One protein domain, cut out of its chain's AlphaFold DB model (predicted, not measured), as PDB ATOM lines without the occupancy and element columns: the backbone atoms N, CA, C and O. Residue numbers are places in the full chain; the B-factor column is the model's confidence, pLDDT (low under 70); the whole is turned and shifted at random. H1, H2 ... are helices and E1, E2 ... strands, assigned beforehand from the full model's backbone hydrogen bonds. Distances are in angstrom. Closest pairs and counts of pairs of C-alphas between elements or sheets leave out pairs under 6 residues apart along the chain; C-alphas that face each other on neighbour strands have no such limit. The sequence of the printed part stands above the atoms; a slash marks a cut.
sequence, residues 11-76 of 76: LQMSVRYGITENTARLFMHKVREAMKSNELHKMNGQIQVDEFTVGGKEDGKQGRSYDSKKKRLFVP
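AT A GLANCE: This is residues 11 to 76 of the 76 residues of a protein of Capnocytophaga canimorsus (UniProt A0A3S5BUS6). Two separate parts, a corner of helices H1 and H2 and a small two-stranded hairpin of E1 and E2 with a long loop, are joined by a stretch that stands free, residues 29 to 42, of which 29 to 34 belong to H2. The 66 printed residues run H1, H2, E1, E2, the sheet antiparallel; the class is mixed, with under half of the residues in named elements. The whole is extended and flat, radius of gyration of the C-alphas 17.9 A, spans 44 by 42 by 16 A.

IN THESE COORDINATES: H1 is residues 11 to 17, from C-alpha 11 at (23.131, 42.046, -43.701). H2 is residues 21 to 34, 20.0 A long. E1 is residues 50 to 53 and E2 residues 72 to 75, ending at C-alpha 75 at (14.440, 15.728, -38.869).

HOW THE PARTS SIT: H1 touches residues 21 to 24 of H2 alone, about perpendicular at 89 degrees; the closest C-alphas, of Ser 14 and Glu 21, are 5.0 A apart. In both helices every O i to N i+4 pair is within hydrogen-bond range. The hairpin E1 and E2 is antiparallel at 150 degrees, with N 52 and O 73 3.0 A apart. H1 is apart from both strands.

THE WHOLE: The C-alphas farthest apart, of Gly 18 and Gly 45, are 46.4 A apart. The printed part has no cut. The links H2 to E1 and E1 to E2 are long. Residues 51 to 59 and 61 to 76 have pLDDT under 70.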
ATOM      1  N   LEU A  11      23.205  40.783 -42.953       89.50
ATOM      2  CA  LEU A  11      23.131  42.046 -43.701       89.50
ATOM      3  C   LEU A  11      21.717  42.646 -43.722       89.50
ATOM      4  O   LEU A  11      21.534  43.848 -43.570       89.50
ATOM      5  N   GLN A  12      20.684  41.821 -43.894       90.06
ATOM      6  CA  GLN A  12      19.301  42.310 -43.833       90.06
ATOM      7  C   GLN A  12      18.951  42.789 -42.421       90.06
ATOM      8  O   GLN A  12      18.284  43.808 -42.249       90.06
ATOM      9  N   MET A  13      19.432  42.067 -41.408       88.88
ATOM     10  CA  MET A  13      19.262  42.423 -40.004       88.88
ATOM     11  C   MET A  13      19.984  43.736 -39.661       88.88
ATOM     12  O   MET A  13      19.418  44.587 -38.979       88.88
ATOM     13  N   SER A  14      21.198  43.935 -40.178       91.56
ATOM     14  CA  SER A  14      21.984  45.148 -39.950       91.56
ATOM     15  C   SER A  14      21.311  46.384 -40.538       91.56
ATOM     16  O   SER A  14      21.182  47.390 -39.849       91.56
ATOM     17  N   VAL A  15      20.795  46.290 -41.769       92.25
ATOM     18  CA  VAL A  15      20.051  47.386 -42.417       92.25
ATOM     19  C   VAL A  15      18.755  47.693 -41.666       92.25
ATOM     20  O   VAL A  15      18.436  48.855 -41.440       92.25
ATOM     21  N   ARG A  16      18.015  46.661 -41.243       90.19
ATOM     22  CA  ARG A  16      16.717  46.834 -40.576       90.19
ATOM     23  C   ARG A  16      16.821  47.518 -39.213       90.19
ATOM     24  O   ARG A  16      15.919  48.266 -38.854       90.19
ATOM     25  N   TYR A  17      17.881  47.232 -38.461       88.56
ATOM     26  CA  TYR A  17      18.065  47.731 -37.094       88.56
ATOM     27  C   TYR A  17      19.161  48.797 -36.964       88.56
ATOM     28  O   TYR A  17      19.421  49.257 -35.857       88.56
ATOM     29  N   GLY A  18      19.808  49.195 -38.064       91.94
ATOM     30  CA  GLY A  18      20.866  50.213 -38.059       91.94
ATOM     31  C   GLY A  18      22.123  49.814 -37.278       91.94
ATOM     32  O   GLY A  18      22.866  50.678 -36.823       91.94
ATOM     33  N   ILE A  19      22.358  48.514 -37.088       93.44
ATOM     34  CA  ILE A  19      23.513  47.978 -36.353       93.44
ATOM     35  C   ILE A  19      24.600  47.514 -37.319       93.44
ATOM     36  O   ILE A  19      24.330  47.269 -38.490       93.44
ATOM     37  N   THR A  20      25.833  47.337 -36.837       94.19
ATOM     38  CA  THR A  20      26.884  46.743 -37.679       94.19
ATOM     39  C   THR A  20      26.565  45.281 -37.998       94.19
ATOM     40  O   THR A  20      25.974  44.561 -37.187       94.19
ATOM     41  N   GLU A  21      26.975  44.820 -39.180       92.31
ATOM     42  CA  GLU A  21      26.719  43.448 -39.629       92.31
ATOM     43  C   GLU A  21      27.363  42.406 -38.703       92.31
ATOM     44  O   GLU A  21      26.723  41.406 -38.376       92.31
ATOM     45  N   ASN A  22      28.553  42.690 -38.164       93.88
ATOM     46  CA  ASN A  22      29.201  41.838 -37.167       93.88
ATOM     47  C   ASN A  22      28.358  41.704 -35.889       93.88
ATOM     48  O   ASN A  22      28.182  40.596 -35.378       93.88
ATOM     49  N   THR A  23      27.791  42.806 -35.385       92.94
ATOM     50  CA  THR A  23      26.902  42.778 -34.212       92.94
ATOM     51  C   THR A  23      25.631  41.984 -34.502       92.94
ATOM     52  O   THR A  23      25.241  41.138 -33.696       92.94
ATOM     53  N   ALA A  24      25.015  42.201 -35.667       92.75
ATOM     54  CA  ALA A  24      23.832  41.459 -36.092       92.75
ATOM     55  C   ALA A  24      24.113  39.954 -36.190       92.75
ATOM     56  O   ALA A  24      23.340  39.137 -35.689       92.75
ATOM     57  N   ARG A  25      25.256  39.580 -36.777       90.88
ATOM     58  CA  ARG A  25      25.696  38.190 -36.909       90.88
ATOM     59  C   ARG A  25      25.857  37.526 -35.543       90.88
ATOM     60  O   ARG A  25      25.284  36.460 -35.321       90.88
ATOM     61  N   LEU A  26      26.586  38.161 -34.622       93.88
ATOM     62  CA  LEU A  26      26.794  37.648 -33.263       93.88
ATOM     63  C   LEU A  26      25.476  37.498 -32.499       93.88
ATOM     64  O   LEU A  26      25.252  36.478 -31.850       93.88
ATOM     65  N   PHE A  27      24.580  38.478 -32.612       91.44
ATOM     66  CA  PHE A  27      23.251  38.408 -32.011       91.44
ATOM     67  C   PHE A  27      22.457  37.206 -32.539       91.44
ATOM     68  O   PHE A  27      21.950  36.402 -31.758       91.44
ATOM     69  N   MET A  28      22.420  37.025 -33.860       89.31
ATOM     70  CA  MET A  28      21.739  35.888 -34.475       89.31
ATOM     71  C   MET A  28      22.332  34.539 -34.048       89.31
ATOM     72  O   MET A  28      21.583  33.575 -33.908       89.31
ATOM     73  N   HIS A  29      23.649  34.440 -33.829       90.94
ATOM     74  CA  HIS A  29      24.263  33.220 -33.287       90.94
ATOM     75  C   HIS A  29      23.767  32.905 -31.877       90.94
ATOM     76  O   HIS A  29      23.298  31.792 -31.655       90.94
ATOM     77  N   LYS A  30      23.767  33.889 -30.971       92.81
ATOM     78  CA  LYS A  30      23.282  33.710 -29.593       92.81
ATOM     79  C   LYS A  30      21.815  33.286 -29.541       92.81
ATOM     80  O   LYS A  30      21.456  32.393 -28.782       92.81
ATOM     81  N   VAL A  31      20.969  33.895 -30.376       89.31
ATOM     82  CA  VAL A  31      19.549  33.520 -30.471       89.31
ATOM     83  C   VAL A  31      19.397  32.077 -30.954       89.31
ATOM     84  O   VAL A  31      18.632  31.325 -30.364       89.31
ATOM     85  N   ARG A  32      20.145  31.651 -31.983       87.25
ATOM     86  CA  ARG A  32      20.085  30.258 -32.466       87.25
ATOM     87  C   ARG A  32      20.563  29.249 -31.426       87.25
ATOM     88  O   ARG A  32      19.966  28.186 -31.325       87.25
ATOM     89  N   GLU A  33      21.607  29.571 -30.666       88.94
ATOM     90  CA  GLU A  33      22.066  28.721 -29.561       88.94
ATOM     91  C   GLU A  33      21.000  28.593 -28.474       88.94
ATOM     92  O   GLU A  33      20.716  27.483 -28.031       88.94
ATOM     93  N   ALA A  34      20.350  29.699 -28.102       88.38
ATOM     94  CA  ALA A  34      19.258  29.690 -27.131       88.38
ATOM     95  C   ALA A  34      18.015  28.931 -27.631       88.38
ATOM     96  O   ALA A  34      17.285  28.351 -26.834       88.38
ATOM     97  N   MET A  35      17.774  28.922 -28.946       84.12
ATOM     98  CA  MET A  35      16.676  28.184 -29.582       84.12
ATOM     99  C   MET A  35      17.003  26.710 -29.857       84.12
ATOM    100  O   MET A  35      16.163  25.996 -30.408       84.12
ATOM    101  N   LYS A  36      18.210  26.237 -29.521       84.94
ATOM    102  CA  LYS A  36      18.572  24.830 -29.698       84.94
ATOM    103  C   LYS A  36      17.663  23.954 -28.830       84.94
ATOM    104  O   LYS A  36      17.447  24.245 -27.657       84.94
ATOM    105  N   SER A  37      17.142  22.871 -29.408       79.00
ATOM    106  CA  SER A  37      16.353  21.893 -28.653       79.00
ATOM    107  C   SER A  37      17.193  21.288 -27.529       79.00
ATOM    108  O   SER A  37      18.365  20.971 -27.726       79.00
ATOM    109  N   ASN A  38      16.580  21.113 -26.359       79.62
ATOM    110  CA  ASN A  38      17.213  20.481 -25.203       79.62
ATOM    111  C   ASN A  38      17.117  18.941 -25.254       79.62
ATOM    112  O   ASN A  38      17.547  18.277 -24.324       79.62
ATOM    113  N   GLU A  39      16.501  18.368 -26.302       78.00
ATOM    114  CA  GLU A  39      16.384  16.914 -26.572       78.00
ATOM    115  C   GLU A  39      15.757  16.053 -25.447       78.00
ATOM    116  O   GLU A  39      15.596  14.845 -25.591       78.00
ATOM    117  N   LEU A  40      15.322  16.662 -24.341       75.12
ATOM    118  CA  LEU A  40      14.746  15.990 -23.171       75.12
ATOM    119  C   LEU A  40      13.306  15.503 -23.386       75.12
ATOM    120  O   LEU A  40      12.794  14.708 -22.597       75.12
ATOM    121  N   HIS A  41      12.642  15.971 -24.439       75.38
ATOM    122  CA  HIS A  41      11.266  15.604 -24.754       75.38
ATOM    123  C   HIS A  41      11.256  14.529 -25.840       75.38
ATOM    124  O   HIS A  41      11.482  14.813 -27.015       75.38
ATOM    125  N   LYS A  42      11.007  13.280 -25.429       75.19
ATOM    126  CA  LYS A  42      10.883  12.144 -26.349       75.19
ATOM    127  C   LYS A  42       9.646  12.306 -27.232       75.19
ATOM    128  O   LYS A  42       8.579  12.690 -26.754       75.19
ATOM    129  N   MET A  43       9.798  11.975 -28.508       75.50
ATOM    130  CA  MET A  43       8.690  11.902 -29.457       75.50
ATOM    131  C   MET A  43       7.941  10.589 -29.229       75.50
ATOM    132  O   MET A  43       8.551   9.520 -29.230       75.50
ATOM    133  N   ASN A  44       6.634  10.671 -28.989       76.56
ATOM    134  CA  ASN A  44       5.784   9.522 -28.679       76.56
ATOM    135  C   ASN A  44       4.797   9.281 -29.834       76.56
ATOM    136  O   ASN A  44       4.212  10.236 -30.337       76.56
ATOM    137  N   GLY A  45       4.562   8.017 -30.210       80.62
ATOM    138  CA  GLY A  45       3.620   7.632 -31.275       80.62
ATOM    139  C   GLY A  45       4.301   7.190 -32.579       80.62
ATOM    140  O   GLY A  45       5.467   6.802 -32.569       80.62
ATOM    141  N   GLN A  46       3.568   7.208 -33.700       72.31
ATOM    142  CA  GLN A  46       4.156   6.996 -35.030       72.31
ATOM    143  C   GLN A  46       4.926   8.249 -35.455       72.31
ATOM    144  O   GLN A  46       4.340   9.321 -35.578       72.31
ATOM    145  N   ILE A  47       6.230   8.095 -35.688       74.50
ATOM    146  CA  ILE A  47       7.135   9.178 -36.083       74.50
ATOM    147  C   ILE A  47       7.459   9.000 -37.565       74.50
ATOM    148  O   ILE A  47       7.929   7.936 -37.975       74.50
ATOM    149  N   GLN A  48       7.197  10.030 -38.362       75.50
ATOM    150  CA  GLN A  48       7.667  10.118 -39.742       75.50
ATOM    151  C   GLN A  48       8.936  10.960 -39.737       75.50
ATOM    152  O   GLN A  48       8.928  12.074 -39.231       75.50
ATOM    153  N   VAL A  49      10.026  10.403 -40.258       71.69
ATOM    154  CA  VAL A  49      11.324  11.079 -40.294       71.69
ATOM    155  C   VAL A  49      11.595  11.518 -41.721       71.69
ATOM    156  O   VAL A  49      11.690  10.673 -42.614       71.69
ATOM    157  N   ASP A  50      11.765  12.822 -41.917       74.31
ATOM    158  CA  ASP A  50      12.154  13.376 -43.208       74.31
ATOM    159  C   ASP A  50      13.683  13.402 -43.333       74.31
ATOM    160  O   ASP A  50      14.412  13.878 -42.451       74.31
ATOM    161  N   GLU A  51      14.185  12.885 -44.457       68.00
ATOM    162  CA  GLU A  51      15.606  12.911 -44.792       68.00
ATOM    163  C   GLU A  51      15.915  14.092 -45.721       68.00
ATOM    164  O   GLU A  51      15.468  14.140 -46.869       68.00
ATOM    165  N   PHE A  52      16.752  15.022 -45.255       68.25
ATOM    166  CA  PHE A  52      17.234  16.138 -46.068       68.25
ATOM    167  C   PHE A  52      18.724  16.001 -46.357       68.25
ATOM    168  O   PHE A  52      19.545  15.755 -45.469       68.25
ATOM    169  N   THR A  53      19.107  16.224 -47.613       66.06
ATOM    170  CA  THR A  53      20.515  16.279 -48.008       66.06
ATOM    171  C   THR A  53      21.021  17.715 -47.941       66.06
ATOM    172  O   THR A  53      20.576  18.572 -48.706       66.06
ATOM    173  N   VAL A  54      21.985  17.997 -47.061       66.25
ATOM    174  CA  VAL A  54      22.620  19.322 -47.016       66.25
ATOM    175  C   VAL A  54      23.768  19.363 -48.016       66.25
ATOM    176  O   VAL A  54      24.718  18.585 -47.935       66.25
ATOM    177  N   GLY A  55      23.671  20.272 -48.987       62.88
ATOM    178  CA  GLY A  55      24.752  20.547 -49.928       62.88
ATOM    179  C   GLY A  55      25.893  21.323 -49.267       62.88
ATOM    180  O   GLY A  55      25.663  22.189 -48.428       62.88
ATOM    181  N   GLY A  56      27.125  21.037 -49.680       67.00
ATOM    182  CA  GLY A  56      28.327  21.757 -49.271       67.00
ATOM    183  C   GLY A  56      29.336  21.793 -50.413       67.00
ATOM    184  O   GLY A  56      29.183  21.067 -51.396       67.00
ATOM    185  N   LYS A  57      30.344  22.663 -50.305       68.25
ATOM    186  CA  LYS A  57      31.474  22.657 -51.237       68.25
ATOM    187  C   LYS A  57      32.273  21.373 -51.008       68.25
ATOM    188  O   LYS A  57      32.637  21.082 -49.874       68.25
ATOM    189  N   GLU A  58      32.527  20.633 -52.076       69.00
ATOM    190  CA  GLU A  58      33.352  19.428 -52.054       69.00
ATOM    191  C   GLU A  58      34.682  19.731 -52.732       69.00
ATOM    192  O   GLU A  58      34.715  20.291 -53.833       69.00
ATOM    193  N   ASP A  59      35.781  19.391 -52.066       66.06
ATOM    194  CA  ASP A  59      37.110  19.606 -52.625       66.06
ATOM    195  C   ASP A  59      37.284  18.757 -53.890       66.06
ATOM    196  O   ASP A  59      36.994  17.561 -53.914       66.06
ATOM    197  N   GLY A  60      37.703  19.408 -54.978       71.56
ATOM    198  CA  GLY A  60      37.874  18.775 -56.288       71.56
ATOM    199  C   GLY A  60      36.596  18.602 -57.118       71.56
ATOM    200  O   GLY A  60      36.696  18.133 -58.249       71.56
ATOM    201  N   LYS A  61      35.412  19.007 -56.629       66.88
ATOM    202  CA  LYS A  61      34.160  18.948 -57.408       66.88
ATOM    203  C   LYS A  61      33.530  20.336 -57.566       66.88
ATOM    204  O   LYS A  61      33.105  20.972 -56.604       66.88
ATOM    205  N   GLN A  62      33.465  20.820 -58.807       63.97
ATOM    206  CA  GLN A  62      32.826  22.093 -59.141       63.97
ATOM    207  C   GLN A  62      31.300  21.916 -59.217       63.97
ATOM    208  O   GLN A  62      30.795  21.094 -59.975       63.97
ATOM    209  N   GLY A  63      30.548  22.716 -58.455       68.31
ATOM    210  CA  GLY A  63      29.083  22.745 -58.515       68.31
ATOM    211  C   GLY A  63      28.376  21.704 -57.638       68.31
ATOM    212  O   GLY A  63      28.919  21.206 -56.655       68.31
ATOM    213  N   ARG A  64      27.106  21.412 -57.956       61.09
ATOM    214  CA  ARG A  64      26.284  20.431 -57.225       61.09
ATOM    215  C   ARG A  64      26.613  19.015 -57.708       61.09
ATOM    216  O   ARG A  64      25.898  18.457 -58.529       61.09
ATOM    217  N   SER A  65      27.688  18.439 -57.182       63.94
ATOM    218  CA  SER A  65      28.017  17.018 -57.369       63.94
ATOM    219  C   SER A  65      26.992  16.131 -56.647       63.94
ATOM    220  O   SER A  65      26.561  16.475 -55.550       63.94
ATOM    221  N   TYR A  66      26.582  15.004 -57.238       62.72
ATOM    222  CA  TYR A  66      25.785  13.942 -56.585       62.72
ATOM    223  C   TYR A  66      26.625  12.703 -56.253       62.72
ATOM    224  O   TYR A  66      26.112  11.679 -55.819       62.72
ATOM    225  N   ASP A  67      27.926  12.813 -56.470       62.22
ATOM    226  CA  ASP A  67      28.836  11.698 -56.676       62.22
ATOM    227  C   ASP A  67      29.614  11.355 -55.388       62.22
ATOM    228  O   ASP A  67      30.717  10.823 -55.390       62.22
ATOM    229  N   SER A  68      29.069  11.760 -54.247       64.25
ATOM    230  CA  SER A  68      29.664  11.688 -52.914       64.25
ATOM    231  C   SER A  68      28.561  11.402 -51.891       64.25
ATOM    232  O   SER A  68      27.406  11.816 -52.038       64.25
ATOM    233  N   LYS A  69      28.905  10.697 -50.807       62.66
ATOM    234  CA  LYS A  69      27.994  10.546 -49.667       62.66
ATOM    235  C   LYS A  69      27.860  11.892 -48.954       62.66
ATOM    236  O   LYS A  69      28.676  12.242 -48.107       62.66
ATOM    237  N   LYS A  70      26.821  12.647 -49.306       66.25
ATOM    238  CA  LYS A  70      26.482  13.913 -48.648       66.25
ATOM    239  C   LYS A  70      25.993  13.687 -47.222       66.25
ATOM    240  O   LYS A  70      25.419  12.643 -46.909       66.25
ATOM    241  N   LYS A  71      26.179  14.697 -46.369       62.78
ATOM    242  CA  LYS A  71      25.618  14.697 -45.015       62.78
ATOM    243  C   LYS A  71      24.093  14.727 -45.104       62.78
ATOM    244  O   LYS A  71      23.507  15.664 -45.650       62.78
ATOM    245  N   ARG A  72      23.483  13.671 -44.575       57.97
ATOM    246  CA  ARG A  72      22.039  13.509 -44.423       57.97
ATOM    247  C   ARG A  72      21.673  13.998 -43.029       57.97
ATOM    248  O   ARG A  72      22.317  13.601 -42.059       57.97
ATOM    249  N   LEU A  73      20.709  14.903 -42.949       57.09
ATOM    250  CA  LEU A  73      20.097  15.303 -41.689       57.09
ATOM    251  C   LEU A  73      18.746  14.611 -41.590       57.09
ATOM    252  O   LEU A  73      17.959  14.648 -42.536       57.09
ATOM    253  N   PHE A  74      18.509  14.000 -40.440       55.84
ATOM    254  CA  PHE A  74      17.227  13.425 -40.075       55.84
ATOM    255  C   PHE A  74      16.503  14.455 -39.219       55.84
ATOM    256  O   PHE A  74      17.034  14.871 -38.186       55.84
ATOM    257  N   VAL A  75      15.338  14.902 -39.676       59.12
ATOM    258  CA  VAL A  75      14.440  15.728 -38.869       59.12
ATOM    259  C   VAL A  75      13.271  14.832 -38.472       59.12
ATOM    260  O   VAL A  75      12.578  14.341 -39.364       59.12
ATOM    261  N   PRO A  76      13.120  14.527 -37.176       54.50
ATOM    262  CA  PRO A  76      12.021  13.713 -36.691       54.50
ATOM    263  C   PRO A  76      10.768  14.539 -36.362       54.50
ATOM    264  O   PRO A  76      10.862  15.791 -36.335       54.50
TER     265      PRO A  76